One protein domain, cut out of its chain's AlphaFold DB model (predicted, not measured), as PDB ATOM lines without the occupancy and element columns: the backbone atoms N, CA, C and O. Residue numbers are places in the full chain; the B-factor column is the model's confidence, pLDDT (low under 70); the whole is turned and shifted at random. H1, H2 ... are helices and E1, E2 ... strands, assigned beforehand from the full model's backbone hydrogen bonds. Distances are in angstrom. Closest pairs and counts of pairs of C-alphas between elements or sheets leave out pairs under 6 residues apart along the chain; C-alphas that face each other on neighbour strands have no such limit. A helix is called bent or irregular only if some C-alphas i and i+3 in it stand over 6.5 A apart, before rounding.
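What this domain is: This is residues 25 to 158 of the 158 residues of the protein "Chal_sti_synt_N domain-containing protein" of Pseudogymnoascus sp. 03VT05 (UniProt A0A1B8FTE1). Two lobes make an elongated model: one holds the long helix H2, the small helix H3 and a parallel pair of strands, E3 and E4; the other, toward the opposite end of the longest axis, is a smaller head of helix H1 and the short pair E1 and E2. H3 packs over the E3 and E4 pair and touches H2, while the short irregular helix H4 comes close to the ends of the two strands, with Gly 153 near Thr 117 of E3 and Leu 146 of E4. Residues 25 to 33 lead into the head, and residues 62 to 77, with no named element, lead from it to H2. The printed part has 134 residues with four named helices and four named strands, in the order E1 H1 E2 H2 E3 H3 E4 H4; its class is mixed, helices and strands, with E1 and E2 antiparallel. It is only just loose, close to compact, with a radius of gyration of the C-alphas of 17.5 A and spans of 54 by 29 by 25 A.

How they stand to each other: E1, residues 34 to 36, and E2, residues 59 to 61, are antiparallel neighbours at 135 degrees, with N 36 and O 59 within hydrogen-bond range at 2.8 A. H1, residues 38 to 48, touches no helix. H2, residues 78 to 104, has a kink of 35 degrees near residue 85. With its residues 86 to 98 alone, H2 touches H3, residues 127 to 135; the closest C-alphas, of Val 94 and Val 131, are 5.5 A apart. They run the same way at a steep tilt of 44 degrees. E3, residues 113 to 117, and E4, residues 142 to 146, are parallel neighbours at 14 degrees, with N 114 and O 142 at 2.8 A. E3, H3 and E4 form a strand-helix-strand unit, two parallel neighbour strands with a helix between along the chain, with a right-handed crossover. The closest C-alphas of E3 and H3, of Ser 116 and Asp 128, are 6.1 A apart. H4, residues 150 to 156, is irregular, with C-alphas 151 and 154 7.0 A apart; its C-alpha closest to E3, of Gly 153, is 5.9 A from that of Thr 117. Every O i to N i+4 pair is within hydrogen-bond range in H3, against 6 of 7 in H1, 21 of 23 in H2 and 1 of 3 in H4, where 3 of 4 O i to N i+3 pairs are.

Where its parts are: E1 begins at C-alpha 34, (187.205, 237.249, 129.459). H1 is 16.0 A long and H2 36.0 A, from C-alpha 78 at (172.555, 226.139, 142.103). E3 is 13.4 A, H3 12.6 A and E4 13.2 A long. H4 ends at C-alpha 156, (164.684, 224.777, 118.017).

The domain as a whole: The C-alphas farthest apart, of Pro 50 and Glu 110, are 54.2 A apart. The printed part has no cut, and the link from E2 to H2 is long. Mean pLDDT of the printed part is 93.7; residues 157 to 158 are under 70.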
ATOM      1  N   ILE A  25     166.209 239.149 109.570       96.06
ATOM      2  CA  ILE A  25     166.459 240.556 109.221       96.06
ATOM      3  C   ILE A  25     167.477 241.250 110.134       96.06
ATOM      4  O   ILE A  25     167.884 242.366 109.840       96.06
ATOM      5  N   GLY A  26     167.917 240.598 111.212       96.56
ATOM      6  CA  GLY A  26     168.962 241.113 112.093       96.56
ATOM      7  C   GLY A  26     169.522 240.036 113.015       96.56
ATOM      8  O   GLY A  26     168.816 239.121 113.440       96.56
ATOM      9  N   LEU A  27     170.810 240.146 113.318       97.38
ATOM     10  CA  LEU A  27     171.601 239.224 114.115       97.38
ATOM     11  C   LEU A  27     172.396 240.000 115.169       97.38
ATOM     12  O   LEU A  27     172.847 241.127 114.985       97.38
ATOM     13  N   GLY A  28     172.585 239.383 116.328       97.56
ATOM     14  CA  GLY A  28     173.287 240.021 117.430       97.56
ATOM     15  C   GLY A  28     173.986 239.000 118.300       97.56
ATOM     16  O   GLY A  28     173.382 238.033 118.756       97.56
ATOM     17  N   VAL A  29     175.277 239.224 118.537       98.19
ATOM     18  CA  VAL A  29     176.105 238.364 119.386       98.19
ATOM     19  C   VAL A  29     176.796 239.218 120.441       98.19
ATOM     20  O   VAL A  29     177.340 240.289 120.153       98.19
ATOM     21  N   GLU A  30     176.786 238.729 121.678       98.38
ATOM     22  CA  GLU A  30     177.533 239.308 122.789       98.38
ATOM     23  C   GLU A  30     178.276 238.198 123.532       98.38
ATOM     24  O   GLU A  30     177.665 237.266 124.059       98.38
ATOM     25  N   TYR A  31     179.601 238.314 123.578       97.88
ATOM     26  CA  TYR A  31     180.448 237.452 124.391       97.88
ATOM     27  C   TYR A  31     180.846 238.187 125.669       97.88
ATOM     28  O   TYR A  31     181.007 239.406 125.659       97.88
ATOM     29  N   PRO A  32     181.049 237.475 126.785       96.75
ATOM     30  CA  PRO A  32     181.640 238.094 127.956       96.75
ATOM     31  C   PRO A  32     183.106 238.481 127.698       96.75
ATOM     32  O   PRO A  32     183.774 237.923 126.830       96.75
ATOM     33  N   ALA A  33     183.611 239.424 128.494       94.56
ATOM     34  CA  ALA A  33     184.894 240.081 128.247       94.56
ATOM     35  C   ALA A  33     186.131 239.176 128.398       94.56
ATOM     36  O   ALA A  33     187.183 239.492 127.845       94.56
ATOM     37  N   PHE A  34     186.042 238.080 129.158       96.12
ATOM     38  CA  PHE A  34     187.205 237.249 129.459       96.12
ATOM     39  C   PHE A  34     187.302 236.045 128.529       96.12
ATOM     40  O   PHE A  34     186.302 235.422 128.170       96.12
ATOM     41  N   GLN A  35     188.537 235.668 128.210       96.44
ATOM     42  CA  GLN A  35     188.865 234.403 127.570       96.44
ATOM     43  C   GLN A  35     189.744 233.592 128.514       96.44
ATOM     44  O   GLN A  35     190.775 234.073 128.974       96.44
ATOM     45  N   LEU A  36     189.329 232.363 128.799       95.44
ATOM     46  CA  LEU A  36     190.120 231.391 129.539       95.44
ATOM     47  C   LEU A  36     190.870 230.531 128.539       95.44
ATOM     48  O   LEU A  36     190.255 229.886 127.687       95.44
ATOM     49  N   THR A  37     192.188 230.519 128.640       95.38
ATOM     50  CA  THR A  37     193.071 229.734 127.783       95.38
ATOM     51  C   THR A  37     193.244 228.308 128.327       95.38
ATOM     52  O   THR A  37     192.928 228.029 129.489       95.38
ATOM     53  N   PRO A  38     193.777 227.359 127.533       94.19
ATOM     54  CA  PRO A  38     194.066 226.019 128.035       94.19
ATOM     55  C   PRO A  38     194.994 225.994 129.268       94.19
ATOM     56  O   PRO A  38     194.720 225.205 130.175       94.19
ATOM     57  N   PRO A  39     196.061 226.820 129.362       93.38
ATOM     58  CA  PRO A  39     196.819 226.989 130.603       93.38
ATOM     59  C   PRO A  39     195.968 227.419 131.801       93.38
ATOM     60  O   PRO A  39     196.111 226.817 132.864       93.38
ATOM     61  N   ASP A  40     195.056 228.377 131.628       94.44
ATOM     62  CA  ASP A  40     194.202 228.867 132.718       94.44
ATOM     63  C   ASP A  40     193.302 227.753 133.258       94.44
ATOM     64  O   ASP A  40     193.233 227.508 134.461       94.44
ATOM     65  N   LEU A  41     192.654 227.010 132.356       92.31
ATOM     66  CA  LEU A  41     191.775 225.900 132.724       92.31
ATOM     67  C   LEU A  41     192.543 224.766 133.414       92.31
ATOM     68  O   LEU A  41     192.049 224.189 134.384       92.31
ATOM     69  N   ARG A  42     193.770 224.470 132.963       91.81
ATOM     70  CA  ARG A  42     194.653 223.507 133.640       91.81
ATOM     71  C   ARG A  42     195.070 223.993 135.022       91.81
ATOM     72  O   ARG A  42     195.105 223.188 135.949       91.81
ATOM     73  N   ALA A  43     195.372 225.281 135.172       92.38
ATOM     74  CA  ALA A  43     195.707 225.867 136.464       92.38
ATOM     75  C   ALA A  43     194.522 225.769 137.434       92.38
ATOM     76  O   ALA A  43     194.707 225.314 138.559       92.38
ATOM     77  N   LEU A  44     193.306 226.105 136.989       92.19
ATOM     78  CA  LEU A  44     192.097 225.956 137.800       92.19
ATOM     79  C   LEU A  44     191.845 224.491 138.185       92.19
ATOM     80  O   LEU A  44     191.579 224.202 139.347       92.19
ATOM     81  N   ALA A  45     191.981 223.552 137.245       91.75
ATOM     82  CA  ALA A  45     191.807 222.128 137.527       91.75
ATOM     83  C   ALA A  45     192.800 221.622 138.589       91.75
ATOM     84  O   ALA A  45     192.379 221.011 139.570       91.75
ATOM     85  N   LYS A  46     194.092 221.958 138.450       92.12
ATOM     86  CA  LYS A  46     195.161 221.592 139.401       92.12
ATOM     87  C   LYS A  46     194.936 222.125 140.821       92.12
ATOM     88  O   LYS A  46     195.430 221.529 141.771       92.12
ATOM     89  N   ARG A  47     194.206 223.237 140.989       92.94
ATOM     90  CA  ARG A  47     193.871 223.785 142.321       92.94
ATOM     91  C   ARG A  47     192.918 222.880 143.106       92.94
ATOM     92  O   ARG A  47     192.935 222.910 144.333       92.94
ATOM     93  N   HIS A  48     192.087 222.102 142.415       92.69
ATOM     94  CA  HIS A  48     190.988 221.352 143.032       92.69
ATOM     95  C   HIS A  48     191.088 219.836 142.854       92.69
ATOM     96  O   HIS A  48     190.479 219.100 143.631       92.69
ATOM     97  N   TYR A  49     191.847 219.366 141.863       91.44
ATOM     98  CA  TYR A  49     191.906 217.961 141.480       91.44
ATOM     99  C   TYR A  49     193.343 217.518 141.172       91.44
ATOM    100  O   TYR A  49     194.158 218.337 140.741       91.44
ATOM    101  N   PRO A  50     193.658 216.221 141.351       91.50
ATOM    102  CA  PRO A  50     194.897 215.636 140.848       91.50
ATOM    103  C   PRO A  50     195.040 215.796 139.330       91.50
ATOM    104  O   PRO A  50     194.052 215.949 138.607       91.50
ATOM    105  N   ASP A  51     196.279 215.717 138.844       87.06
ATOM    106  CA  ASP A  51     196.570 215.832 137.415       87.06
ATOM    107  C   ASP A  51     195.836 214.764 136.589       87.06
ATOM    108  O   ASP A  51     195.850 213.576 136.912       87.06
ATOM    109  N   SER A  52     195.206 215.199 135.495       79.75
ATOM    110  CA  SER A  52     194.525 214.322 134.540       79.75
ATOM    111  C   SER A  52     194.685 214.830 133.099       79.75
ATOM    112  O   SER A  52     194.787 216.041 132.875       79.75
ATOM    113  N   PRO A  53     194.716 213.929 132.099       77.25
ATOM    114  CA  PRO A  53     194.853 214.291 130.692       77.25
ATOM    115  C   PRO A  53     193.503 214.748 130.115       77.25
ATOM    116  O   PRO A  53     192.908 214.077 129.276       77.25
ATOM    117  N   ALA A  54     192.990 215.887 130.582       73.88
ATOM    118  CA  ALA A  54     191.777 216.487 130.036       73.88
ATOM    119  C   ALA A  54     192.127 217.491 128.919       73.88
ATOM    120  O   ALA A  54     192.935 218.402 129.142       73.88
ATOM    121  N   PRO A  55     191.530 217.374 127.716       75.06
ATOM    122  CA  PRO A  55     191.705 218.375 126.675       75.06
ATOM    123  C   PRO A  55     191.065 219.699 127.108       75.06
ATOM    124  O   PRO A  55     189.938 219.739 127.602       75.06
ATOM    125  N   ALA A  56     191.783 220.799 126.893       82.94
ATOM    126  CA  ALA A  56     191.307 222.147 127.172       82.94
ATOM    127  C   ALA A  56     191.440 223.010 125.913       82.94
ATOM    128  O   ALA A  56     192.463 222.974 125.231       82.94
ATOM    129  N   SER A  57     190.400 223.787 125.624       89.06
ATOM    130  CA  SER A  57     190.338 224.759 124.530       89.06
ATOM    131  C   SER A  57     190.117 226.156 125.102       89.06
ATOM    132  O   SER A  57     189.603 226.281 126.215       89.06
ATOM    133  N   THR A  58     190.485 227.199 124.354       94.12
ATOM    134  CA  THR A  58     190.151 228.578 124.734       94.12
ATOM    135  C   THR A  58     188.635 228.767 124.743       94.12
ATOM    136  O   THR A  58     187.953 228.308 123.825       94.12
ATOM    137  N   ARG A  59     188.094 229.411 125.784       94.88
ATOM    138  CA  ARG A  59     186.647 229.618 125.964       94.88
ATOM    139  C   ARG A  59     186.349 230.997 126.533       94.88
ATOM    140  O   ARG A  59     187.069 231.473 127.406       94.88
ATOM    141  N   PHE A  60     185.261 231.608 126.084       97.00
ATOM    142  CA  PHE A  60     184.751 232.841 126.677       97.00
ATOM    143  C   PHE A  60     184.159 232.582 128.069       97.00
ATOM    144  O   PHE A  60     183.540 231.542 128.302       97.00
ATOM    145  N   SER A  61     184.344 233.525 128.991       96.88
ATOM    146  CA  SER A  61     183.906 233.416 130.382       96.88
ATOM    147  C   SER A  61     183.476 234.768 130.947       96.88
ATOM    148  O   SER A  61     184.035 235.808 130.612       96.88
ATOM    149  N   ILE A  62     182.496 234.747 131.852       96.25
ATOM    150  CA  ILE A  62     182.015 235.921 132.603       96.25
ATOM    151  C   ILE A  62     182.974 236.377 133.715       96.25
ATOM    152  O   ILE A  62     182.767 237.438 134.296       96.25
ATOM    153  N   GLY A  63     184.007 235.586 134.011       95.44
ATOM    154  CA  GLY A  63     185.017 235.869 135.029       95.44
ATOM    155  C   GLY A  63     186.337 235.158 134.737       95.44
ATOM    156  O   GLY A  63     186.444 234.377 133.786       95.44
ATOM    157  N   THR A  64     187.345 235.426 135.561       95.69
ATOM    158  CA  THR A  64     188.673 234.811 135.452       95.69
ATOM    159  C   THR A  64     188.774 233.555 136.316       95.69
ATOM    160  O   THR A  64     187.921 233.290 137.166       95.69
ATOM    161  N   ILE A  65     189.852 232.787 136.140       94.88
ATOM    162  CA  ILE A  65     190.141 231.639 137.010       94.88
ATOM    163  C   ILE A  65     190.452 232.030 138.452       94.88
ATOM    164  O   ILE A  65     190.513 231.145 139.292       94.88
ATOM    165  N   ASP A  66     190.655 233.313 138.753       95.38
ATOM    166  CA  ASP A  66     190.976 233.805 140.097       95.38
ATOM    167  C   ASP A  66     189.745 234.330 140.842       95.38
ATOM    168  O   ASP A  66     189.856 234.783 141.981       95.38
ATOM    169  N   ASP A  67     188.556 234.235 140.237       93.81
ATOM    170  CA  ASP A  67     187.312 234.603 140.903       93.81
ATOM    171  C   ASP A  67     187.125 233.746 142.176       93.81
ATOM    172  O   ASP A  67     187.106 232.506 142.100       93.81
ATOM    173  N   PRO A  68     186.957 234.358 143.364       92.75
ATOM    174  CA  PRO A  68     186.713 233.626 144.603       92.75
ATOM    175  C   PRO A  68     185.511 232.683 144.529       92.75
ATOM    176  O   PRO A  68     185.437 231.725 145.293       92.75
ATOM    177  N   PHE A  69     184.558 232.941 143.633       91.19
ATOM    178  CA  PHE A  69     183.405 232.093 143.383       91.19
ATOM    179  C   PHE A  69     183.790 230.698 142.876       91.19
ATOM    180  O   PHE A  69     183.226 229.712 143.348       91.19
ATOM    181  N   VAL A  70     184.768 230.606 141.967       93.25
ATOM    182  CA  VAL A  70     185.192 229.330 141.360       93.25
ATOM    183  C   VAL A  70     186.334 228.646 142.117       93.25
ATOM    184  O   VAL A  70     186.605 227.483 141.853       93.25
ATOM    185  N   ASN A  71     186.960 229.328 143.086       95.44
ATOM    186  CA  ASN A  71     188.094 228.811 143.871       95.44
ATOM    187  C   ASN A  71     187.717 228.324 145.282       95.44
ATOM    188  O   ASN A  71     188.577 228.132 146.143       95.44
ATOM    189  N   ARG A  72     186.426 228.137 145.569       94.25
ATOM    190  CA  ARG A  72     185.982 227.648 146.884       94.25
ATOM    191  C   ARG A  72     186.279 226.160 147.039       94.25
ATOM    192  O   ARG A  72     186.290 225.402 146.076       94.25
ATOM    193  N   ARG A  73     186.413 225.710 148.290       92.50
ATOM    194  CA  ARG A  73     186.564 224.278 148.611       92.50
ATOM    195  C   ARG A  73     185.377 223.431 148.126       92.50
ATOM    196  O   ARG A  73     185.558 222.264 147.800       92.50
ATOM    197  N   LYS A  74     184.164 223.986 148.148       93.75
ATOM    198  CA  LYS A  74     182.953 223.331 147.637       93.75
ATOM    199  C   LYS A  74     182.503 224.033 146.365       93.75
ATOM    200  O   LYS A  74     182.549 225.260 146.309       93.75
ATOM    201  N   ALA A  75     182.026 223.250 145.402       93.88
ATOM    202  CA  ALA A  75     181.388 223.791 144.213       93.88
ATOM    203  C   ALA A  75     180.188 224.683 144.599       93.88
ATOM    204  O   ALA A  75     179.522 224.395 145.603       93.88
ATOM    205  N   PRO A  76     179.907 225.749 143.832       94.94
ATOM    206  CA  PRO A  76     178.794 226.644 144.116       94.94
ATOM    207  C   PRO A  76     177.439 225.939 144.108       94.94
ATOM    208  O   PRO A  76     177.197 225.036 143.305       94.94
ATOM    209  N   ALA A  77     176.525 226.394 144.964       96.38
ATOM    210  CA  ALA A  77     175.152 225.912 144.941       96.38
ATOM    211  C   ALA A  77     174.393 226.465 143.721       96.38
ATOM    212  O   ALA A  77     174.672 227.565 143.238       96.38
ATOM    213  N   ILE A  78     173.365 225.741 143.267       96.81
ATOM    214  CA  ILE A  78     172.555 226.139 142.103       96.81
ATOM    215  C   ILE A  78     171.947 227.546 142.243       96.81
ATOM    216  O   ILE A  78     171.907 228.302 141.277       96.81
ATOM    217  N   ALA A  79     171.553 227.940 143.457       96.88
ATOM    218  CA  ALA A  79     171.034 229.278 143.732       96.88
ATOM    219  C   ALA A  79     172.083 230.380 143.492       96.88
ATOM    220  O   ALA A  79     171.759 231.470 143.022       96.88
ATOM    221  N   GLU A  80     173.354 230.102 143.781       96.88
ATOM    222  CA  GLU A  80     174.441 231.053 143.554       96.88
ATOM    223  C   GLU A  80     174.795 231.150 142.066       96.88
ATOM    224  O   GLU A  80     175.009 232.252 141.559       96.88
ATOM    225  N   LEU A  81     174.782 230.015 141.354       97.44
ATOM    226  CA  LEU A  81     174.931 229.978 139.895       97.44
ATOM    227  C   LEU A  81     173.826 230.791 139.211       97.44
ATOM    228  O   LEU A  81     174.121 231.638 138.370       97.44
ATOM    229  N   SER A  82     172.569 230.606 139.632       97.75
ATOM    230  CA  SER A  82     171.433 231.377 139.120       97.75
ATOM    231  C   SER A  82     171.605 232.876 139.379       97.75
ATOM    232  O   SER A  82     171.443 233.685 138.469       97.75
ATOM    233  N   LYS A  83     172.047 233.277 140.578       97.31
ATOM    234  CA  LYS A  83     172.318 234.691 140.891       97.31
ATOM    235  C   LYS A  83     173.349 235.314 139.943       97.31
ATOM    236  O   LYS A  83     173.182 236.458 139.518       97.31
ATOM    237  N   ILE A  84     174.405 234.579 139.608       96.81
ATOM    238  CA  ILE A  84     175.427 235.043 138.664       96.81
ATOM    239  C   ILE A  84     174.877 235.100 137.241       96.81
ATOM    240  O   ILE A  84     175.091 236.101 136.555       96.81
ATOM    241  N   PHE A  85     174.120 234.086 136.818       98.12
ATOM    242  CA  PHE A  85     173.447 234.077 135.522       98.12
ATOM    243  C   PHE A  85     172.531 235.297 135.359       98.12
ATOM    244  O   PHE A  85     172.613 236.014 134.363       98.12
ATOM    245  N   MET A  86     171.715 235.603 136.371       97.81
ATOM    246  CA  MET A  86     170.806 236.750 136.349       97.81
ATOM    247  C   MET A  86     171.539 238.096 136.281       97.81
ATOM    248  O   MET A  86     171.001 239.060 135.738       97.81
ATOM    249  N   LYS A  87     172.768 238.179 136.805       96.12
ATOM    250  CA  LYS A  87     173.594 239.391 136.732       96.12
ATOM    251  C   LYS A  87     174.301 239.525 135.381       96.12
ATOM    252  O   LYS A  87     174.165 240.556 134.729       96.12
ATOM    253  N   ALA A  88     175.076 238.515 134.992       96.94
ATOM    254  CA  ALA A  88     175.948 238.572 133.822       96.94
ATOM    255  C   ALA A  88     175.239 238.090 132.549       96.94
ATOM    256  O   ALA A  88     175.227 238.798 131.548       96.94
ATOM    257  N   GLY A  89     174.588 236.926 132.599       97.56
ATOM    258  CA  GLY A  89     173.909 236.319 131.449       97.56
ATOM    259  C   GLY A  89     172.787 237.190 130.887       97.56
ATOM    260  O   GLY A  89     172.723 237.406 129.682       97.56
ATOM    261  N   VAL A  90     171.955 237.782 131.753       98.25
ATOM    262  CA  VAL A  90     170.892 238.708 131.311       98.25
ATOM    263  C   VAL A  90     171.470 239.954 130.636       98.25
ATOM    264  O   VAL A  90     170.892 240.439 129.670       98.25
ATOM    265  N   ALA A  91     172.599 240.487 131.115       98.12
ATOM    266  CA  ALA A  91     173.229 241.650 130.489       98.12
ATOM    267  C   ALA A  91     173.734 241.327 129.073       98.12
ATOM    268  O   ALA A  91     173.498 242.111 128.158       98.12
ATOM    269  N   LEU A  92     174.344 240.151 128.888       98.56
ATOM    270  CA  LEU A  92     174.783 239.673 127.574       98.56
ATOM    271  C   LEU A  92     173.594 239.469 126.626       98.56
ATOM    272  O   LEU A  92     173.635 239.919 125.486       98.56
ATOM    273  N   ALA A  93     172.511 238.854 127.109       98.38
ATOM    274  CA  ALA A  93     171.307 238.629 126.312       98.38
ATOM    275  C   ALA A  93     170.656 239.946 125.851       98.38
ATOM    276  O   ALA A  93     170.256 240.061 124.696       98.38
ATOM    277  N   VAL A  94     170.593 240.957 126.725       98.50
ATOM    278  CA  VAL A  94     170.083 242.292 126.369       98.50
ATOM    279  C   VAL A  94     170.955 242.954 125.308       98.50
ATOM    280  O   VAL A  94     170.419 243.456 124.326       98.50
ATOM    281  N   ALA A  95     172.278 242.931 125.473       98.50
ATOM    282  CA  ALA A  95     173.196 243.529 124.507       98.50
ATOM    283  C   ALA A  95     173.124 242.832 123.136       98.50
ATOM    284  O   ALA A  95     173.067 243.499 122.105       98.50
ATOM    285  N   ALA A  96     173.047 241.497 123.114       98.56
ATOM    286  CA  ALA A  96     172.859 240.733 121.884       98.56
ATOM    287  C   ALA A  96     171.530 241.091 121.193       98.56
ATOM    288  O   ALA A  96     171.524 241.397 120.003       98.56
ATOM    289  N   ALA A  97     170.423 241.139 121.940       98.00
ATOM    290  CA  ALA A  97     169.118 241.509 121.394       98.00
ATOM    291  C   ALA A  97     169.096 242.947 120.847       98.00
ATOM    292  O   ALA A  97     168.560 243.185 119.770       98.00
ATOM    293  N   GLN A  98     169.730 243.902 121.535       98.06
ATOM    294  CA  GLN A  98     169.838 245.289 121.063       98.06
ATOM    295  C   GLN A  98     170.605 245.395 119.741       98.06
ATOM    296  O   GLN A  98     170.191 246.149 118.862       98.06
ATOM    297  N   LYS A  99     171.689 244.626 119.569       98.50
ATOM    298  CA  LYS A  99     172.426 244.567 118.296       98.50
ATOM    299  C   LYS A  99     171.556 244.011 117.169       98.50
ATOM    300  O   LYS A  99     171.507 244.624 116.110       98.50
ATOM    301  N   ALA A 100     170.820 242.927 117.432       98.00
ATOM    302  CA  ALA A 100     169.915 242.329 116.452       98.00
ATOM    303  C   ALA A 100     168.796 243.297 116.031       98.00
ATOM    304  O   ALA A 100     168.544 243.457 114.843       98.00
ATOM    305  N   LEU A 101     168.176 243.995 116.990       97.25
ATOM    306  CA  LEU A 101     167.159 245.020 116.715       97.25
ATOM    307  C   LEU A 101     167.727 246.199 115.917       97.25
ATOM    308  O   LEU A 101     167.091 246.679 114.983       97.25
ATOM    309  N   THR A 102     168.942 246.636 116.260       97.69
ATOM    310  CA  THR A 102     169.634 247.722 115.551       97.69
ATOM    311  C   THR A 102     169.908 247.344 114.097       97.69
ATOM    312  O   THR A 102     169.673 248.154 113.203       97.69
ATOM    313  N   GLU A 103     170.378 246.119 113.844       98.00
ATOM    314  CA  GLU A 103     170.606 245.622 112.484       98.00
ATOM    315  C   GLU A 103     169.293 245.465 111.707       98.00
ATOM    316  O   GLU A 103     169.209 245.917 110.565       98.00
ATOM    317  N   ALA A 104     168.253 244.931 112.358       97.25
ATOM    318  CA  ALA A 104     166.911 244.797 111.793       97.25
ATOM    319  C   ALA A 104     166.216 246.138 111.523       97.25
ATOM    320  O   ALA A 104     165.245 246.178 110.769       97.25
ATOM    321  N   ARG A 105     166.710 247.232 112.121       97.19
ATOM    322  CA  ARG A 105     166.104 248.572 112.077       97.19
ATOM    323  C   ARG A 105     164.650 248.577 112.559       97.19
ATOM    324  O   ARG A 105     163.840 249.332 112.029       97.19
ATOM    325  N   LEU A 106     164.353 247.746 113.554       95.44
ATOM    326  CA  LEU A 106     163.035 247.659 114.177       95.44
ATOM    327  C   LEU A 106     163.006 248.407 115.504       95.44
ATOM    328  O   LEU A 106     163.956 248.351 116.292       95.44
ATOM    329  N   ASP A 107     161.878 249.050 115.775       94.38
ATOM    330  CA  ASP A 107     161.544 249.513 117.111       94.38
ATOM    331  C   ASP A 107     161.068 248.339 117.983       94.38
ATOM    332  O   ASP A 107     160.459 247.374 117.519       94.38
ATOM    333  N   VAL A 108     161.315 248.420 119.291       94.12
ATOM    334  CA  VAL A 108     160.875 247.390 120.245       94.12
ATOM    335  C   VAL A 108     159.350 247.209 120.263       94.12
ATOM    336  O   VAL A 108     158.873 246.127 120.595       94.12
ATOM    337  N   SER A 109     158.574 248.228 119.883       95.12
ATOM    338  CA  SER A 109     157.114 248.141 119.751       95.12
ATOM    339  C   SER A 109     156.644 247.253 118.595       95.12
ATOM    340  O   SER A 109     155.502 246.799 118.620       95.12
ATOM    341  N   GLU A 110     157.512 246.953 117.626       95.19
ATOM    342  CA  GLU A 110     157.204 246.086 116.481       95.19
ATOM    343  C   GLU A 110     157.377 244.594 116.809       95.19
ATOM    344  O   GLU A 110     156.946 243.720 116.054       95.19
ATOM    345  N   ILE A 111     157.986 244.275 117.953       96.62
ATOM    346  CA  ILE A 111     158.196 242.896 118.392       96.62
ATOM    347  C   ILE A 111     156.895 242.320 118.941       96.62
ATOM    348  O   ILE A 111     156.311 242.847 119.885       96.62
ATOM    349  N   THR A 112     156.470 241.191 118.378       96.50
ATOM    350  CA  THR A 112     155.237 240.488 118.769       96.50
ATOM    351  C   THR A 112     155.504 239.281 119.663       96.50
ATOM    352  O   THR A 112     154.722 239.002 120.570       96.50
ATOM    353  N   HIS A 113     156.628 238.592 119.444       96.38
ATOM    354  CA  HIS A 113     156.986 237.353 120.132       96.38
ATOM    355  C   HIS A 113     158.449 237.367 120.577       96.38
ATOM    356  O   HIS A 113     159.319 237.918 119.902       96.38
ATOM    357  N   ILE A 114     158.729 236.701 121.696       95.81
ATOM    358  CA  ILE A 114     160.081 236.375 122.151       95.81
ATOM    359  C   ILE A 114     160.166 234.873 122.365       95.81
ATOM    360  O   ILE A 114     159.482 234.322 123.232       95.81
ATOM    361  N   VAL A 115     161.086 234.235 121.652       96.50
ATOM    362  CA  VAL A 115     161.482 232.850 121.900       96.50
ATOM    363  C   VAL A 115     162.876 232.862 122.512       96.50
ATOM    364  O   VAL A 115     163.838 233.348 121.927       96.50
ATOM    365  N   SER A 116     162.978 232.389 123.747       96.69
ATOM    366  CA  SER A 116     164.215 232.334 124.524       96.69
ATOM    367  C   SER A 116     164.572 230.892 124.850       96.69
ATOM    368  O   SER A 116     163.700 230.044 125.023       96.69
ATOM    369  N   THR A 117     165.864 230.611 124.996       96.88
ATOM    370  CA  THR A 117     166.353 229.285 125.386       96.88
ATOM    371  C   THR A 117     167.576 229.405 126.284       96.88
ATOM    372  O   THR A 117     168.420 230.283 126.104       96.88
ATOM    373  N   THR A 118     167.663 228.536 127.287       96.69
ATOM    374  CA  THR A 118     168.878 228.324 128.078       96.69
ATOM    375  C   THR A 118     168.838 226.946 128.729       96.69
ATOM    376  O   THR A 118     167.778 226.440 129.090       96.69
ATOM    377  N   CYS A 119     170.004 226.330 128.904       96.50
ATOM    378  CA  CYS A 119     170.168 225.101 129.684       96.50
ATOM    379  C   CYS A 119     170.997 225.307 130.961       96.50
ATOM    380  O   CYS A 119     171.245 224.350 131.690       96.50
ATOM    381  N   THR A 120     171.434 226.539 131.240       96.50
ATOM    382  CA  THR A 120     172.355 226.864 132.343       96.50
ATOM    383  C   THR A 120     171.700 227.645 133.483       96.50
ATOM    384  O   THR A 120     172.370 227.980 134.458       96.50
ATOM    385  N   ASN A 121     170.393 227.914 133.399       97.50
ATOM    386  CA  ASN A 121     169.613 228.539 134.465       97.50
ATOM    387  C   ASN A 121     168.185 227.986 134.506       97.50
ATOM    388  O   ASN A 121     167.629 227.615 133.479       97.50
ATOM    389  N   SER A 122     167.591 227.988 135.697       96.19
ATOM    390  CA  SER A 122     166.170 227.722 135.916       96.19
ATOM    391  C   SER A 122     165.655 228.720 136.953       96.19
ATOM    392  O   SER A 122     166.227 228.831 138.039       96.19
ATOM    393  N   SER A 123     164.626 229.493 136.606       95.50
ATOM    394  CA  SER A 123     164.042 230.510 137.486       95.50
ATOM    395  C   SER A 123     162.576 230.774 137.141       95.50
ATOM    396  O   SER A 123     162.161 230.601 135.997       95.50
ATOM    397  N   ASN A 124     161.801 231.231 138.128       94.81
ATOM    398  CA  ASN A 124     160.444 231.734 137.932       94.81
ATOM    399  C   ASN A 124     160.285 233.088 138.660       94.81
ATOM    400  O   ASN A 124     160.343 233.098 139.892       94.81
ATOM    401  N   PRO A 125     160.123 234.223 137.947       95.12
ATOM    402  CA  PRO A 125     160.107 234.361 136.485       95.12
ATOM    403  C   PRO A 125     161.410 233.914 135.795       95.12
ATOM    404  O   PRO A 125     162.492 233.960 136.391       95.12
ATOM    405  N   GLY A 126     161.301 233.486 134.535       96.00
ATOM    406  CA  GLY A 126     162.439 233.122 133.687       96.00
ATOM    407  C   GLY A 126     163.320 234.323 133.326       96.00
ATOM    408  O   GLY A 126     162.941 235.477 133.537       96.00
ATOM    409  N   PHE A 127     164.522 234.073 132.795       97.50
ATOM    410  CA  PHE A 127     165.459 235.148 132.433       97.50
ATOM    411  C   PHE A 127     164.940 236.034 131.290       97.50
ATOM    412  O   PHE A 127     165.234 237.232 131.259       97.50
ATOM    413  N   ASP A 128     164.131 235.450 130.404       96.31
ATOM    414  CA  ASP A 128     163.402 236.096 129.314       96.31
ATOM    415  C   ASP A 128     162.604 237.299 129.823       96.31
ATOM    416  O   ASP A 128     162.648 238.366 129.222       96.31
ATOM    417  N   HIS A 129     161.966 237.184 130.993       96.19
ATOM    418  CA  HIS A 129     161.207 238.275 131.601       96.19
ATOM    419  C   HIS A 129     162.089 239.483 131.962       96.19
ATOM    420  O   HIS A 129     161.666 240.634 131.836       96.19
ATOM    421  N   TYR A 130     163.326 239.246 132.395       97.50
ATOM    422  CA  TYR A 130     164.249 240.319 132.766       97.50
ATOM    423  C   TYR A 130     164.879 240.973 131.538       97.50
ATOM    424  O   TYR A 130     165.082 242.186 131.543       97.50
ATOM    425  N   VAL A 131     165.157 240.194 130.487       97.00
ATOM    426  CA  VAL A 131     165.582 240.721 129.181       97.00
ATOM    427  C   VAL A 131     164.470 241.582 128.594       97.00
ATOM    428  O   VAL A 131     164.694 242.753 128.303       97.00
ATOM    429  N   TYR A 132     163.254 241.040 128.550       94.12
ATOM    430  CA  TYR A 132     162.032 241.717 128.135       94.12
ATOM    431  C   TYR A 132     161.871 243.094 128.792       94.12
ATOM    432  O   TYR A 132     161.737 244.112 128.112       94.12
ATOM    433  N   LYS A 133     161.977 243.139 130.126       96.06
ATOM    434  CA  LYS A 133     161.831 244.378 130.892       96.06
ATOM    435  C   LYS A 133     162.940 245.383 130.579       96.06
ATOM    436  O   LYS A 133     162.682 246.581 130.550       96.06
ATOM    437  N   LYS A 134     164.173 244.913 130.366       97.19
ATOM    438  CA  LYS A 134     165.324 245.770 130.041       97.19
ATOM    439  C   LYS A 134     165.290 246.313 128.613       97.19
ATOM    440  O   LYS A 134     165.837 247.386 128.388       97.19
ATOM    441  N   LEU A 135     164.664 245.597 127.681       96.19
ATOM    442  CA  LEU A 135     164.443 246.064 126.311       96.19
ATOM    443  C   LEU A 135     163.270 247.050 126.205       96.19
ATOM    444  O   LEU A 135     163.182 247.762 125.216       96.19
ATOM    445  N   GLY A 136     162.393 247.127 127.213       95.44
ATOM    446  CA  GLY A 136     161.229 248.019 127.181       95.44
ATOM    447  C   GLY A 136     160.089 247.502 126.299       95.44
ATOM    448  O   GLY A 136     159.320 248.293 125.765       95.44
ATOM    449  N   LEU A 137     159.987 246.181 126.137       94.12
ATOM    450  CA  LEU A 137     158.970 245.540 125.301       94.12
ATOM    451  C   LEU A 137     157.553 245.698 125.882       94.12
ATOM    452  O   LEU A 137     157.367 245.794 127.097       94.12
ATOM    453  N   SER A 138     156.540 245.696 125.007       91.62
ATOM    454  CA  SER A 138     155.123 245.833 125.387       91.62
ATOM    455  C   SER A 138     154.620 244.647 126.217       91.62
ATOM    456  O   SER A 138     155.051 243.514 126.039       91.62
ATOM    457  N   HIS A 139     153.665 244.858 127.124       89.94
ATOM    458  CA  HIS A 139     153.034 243.785 127.919       89.94
ATOM    459  C   HIS A 139     152.212 242.794 127.083       89.94
ATOM    460  O   HIS A 139     151.856 241.733 127.585       89.94
ATOM    461  N   THR A 140     151.940 243.131 125.822       92.50
ATOM    462  CA  THR A 140     151.237 242.284 124.853       92.50
ATOM    463  C   THR A 140     152.143 241.265 124.163       92.50
ATOM    464  O   THR A 140     151.634 240.428 123.428       92.50
ATOM    465  N   VAL A 141     153.463 241.336 124.362       95.94
ATOM    466  CA  VAL A 141     154.417 240.424 123.719       95.94
ATOM    467  C   VAL A 141     154.267 239.011 124.270       95.94
ATOM    468  O   VAL A 141     154.366 238.784 125.481       95.94
ATOM    469  N   GLU A 142     154.088 238.051 123.370       96.31
ATOM    470  CA  GLU A 142     154.033 236.634 123.710       96.31
ATOM    471  C   GLU A 142     155.440 236.096 123.987       96.31
ATOM    472  O   GLU A 142     156.397 236.390 123.269       96.31
ATOM    473  N   LYS A 143     155.598 235.320 125.063       95.38
ATOM    474  CA  LYS A 143     156.912 234.857 125.533       95.38
ATOM    475  C   LYS A 143     156.941 233.346 125.665       95.38
ATOM    476  O   LYS A 143     156.130 232.770 126.387       95.38
ATOM    477  N   VAL A 144     157.941 232.731 125.046       96.50
ATOM    478  CA  VAL A 144     158.235 231.302 125.144       96.50
ATOM    479  C   VAL A 144     159.655 231.127 125.668       96.50
ATOM    480  O   VAL A 144     160.609 231.639 125.086       96.50
ATOM    481  N   LEU A 145     159.805 230.382 126.765       96.44
ATOM    482  CA  LEU A 145     161.107 230.001 127.313       96.44
ATOM    483  C   LEU A 145     161.298 228.483 127.214       96.44
ATOM    484  O   LEU A 145     160.769 227.716 128.023       96.44
ATOM    485  N   LEU A 146     162.086 228.062 126.229       95.00
ATOM    486  CA  LEU A 146     162.418 226.667 125.978       95.00
ATOM    487  C   LEU A 146     163.427 226.147 127.009       95.00
ATOM    488  O   LEU A 146     164.468 226.761 127.256       95.00
ATOM    489  N   HIS A 147     163.133 224.972 127.566       92.19
ATOM    490  CA  HIS A 147     164.017 224.215 128.452       92.19
ATOM    491  C   HIS A 147     164.225 222.793 127.912       92.19
ATOM    492  O   HIS A 147     163.394 222.267 127.180       92.19
ATOM    493  N   GLY A 148     165.336 222.155 128.295       89.69
ATOM    494  CA  GLY A 148     165.599 220.735 128.005       89.69
ATOM    495  C   GLY A 148     166.237 220.428 126.643       89.69
ATOM    496  O   GLY A 148     166.600 219.286 126.397       89.69
ATOM    497  N   VAL A 149     166.438 221.432 125.787       90.88
ATOM    498  CA  VAL A 149     166.977 221.254 124.419       90.88
ATOM    499  C   VAL A 149     168.500 221.403 124.311       90.88
ATOM    500  O   VAL A 149     169.106 220.951 123.340       90.88
ATOM    501  N   GLY A 150     169.151 222.012 125.309       91.75
ATOM    502  CA  GLY A 150     170.609 222.173 125.335       91.75
ATOM    503  C   GLY A 150     171.155 222.825 124.060       91.75
ATOM    504  O   GLY A 150     170.641 223.848 123.611       91.75
ATOM    505  N   CYS A 151     172.184 222.216 123.463       91.88
ATOM    506  CA  CYS A 151     172.849 222.724 122.258       91.88
ATOM    507  C   CYS A 151     171.920 222.875 121.041       91.88
ATOM    508  O   CYS A 151     172.190 223.715 120.190       91.88
ATOM    509  N   ALA A 152     170.830 222.104 120.955       89.00
ATOM    510  CA  ALA A 152     169.872 222.222 119.854       89.00
ATOM    511  C   ALA A 152     168.991 223.480 119.966       89.00
ATOM    512  O   ALA A 152     168.358 223.876 118.991       89.00
ATOM    513  N   GLY A 153     168.980 224.142 121.130       85.38
ATOM    514  CA  GLY A 153     168.036 225.212 121.439       85.38
ATOM    515  C   GLY A 153     168.077 226.411 120.499       85.38
ATOM    516  O   GLY A 153     167.035 227.017 120.283       85.38
ATOM    517  N   GLY A 154     169.241 226.731 119.923       80.81
ATOM    518  CA  GLY A 154     169.364 227.840 118.972       80.81
ATOM    519  C   GLY A 154     168.591 227.611 117.671       80.81
ATOM    520  O   GLY A 154     168.027 228.553 117.137       80.81
ATOM    521  N   LEU A 155     168.521 226.361 117.199       81.69
ATOM    522  CA  LEU A 155     167.746 225.989 116.009       81.69
ATOM    523  C   LEU A 155     166.306 225.598 116.354       81.69
ATOM    524  O   LEU A 155     165.429 225.713 115.513       81.69
ATOM    525  N   SER A 156     166.043 225.135 117.581       71.38
ATOM    526  CA  SER A 156     164.684 224.777 118.017       71.38
ATOM    527  C   SER A 156     163.774 225.980 118.278       71.38
ATOM    528  O   SER A 156     162.567 225.794 118.397       71.38
ATOM    529  N   GLY A 157     164.344 227.174 118.455       57.56
ATOM    530  CA  GLY A 157     163.597 228.415 118.673       57.56
ATOM    531  C   GLY A 157     163.619 229.388 117.493       57.56
ATOM    532  O   GLY A 157     163.111 230.495 117.660       57.56
ATOM    533  N   ALA A 158     164.243 229.002 116.374       54.47
ATOM    534  CA  ALA A 158     164.311 229.777 115.135       54.47
ATOM    535  C   ALA A 158     163.143 229.444 114.199       54.47
ATOM    536  O   ALA A 158     162.638 228.298 114.277       54.47
TER     537      ALA A 158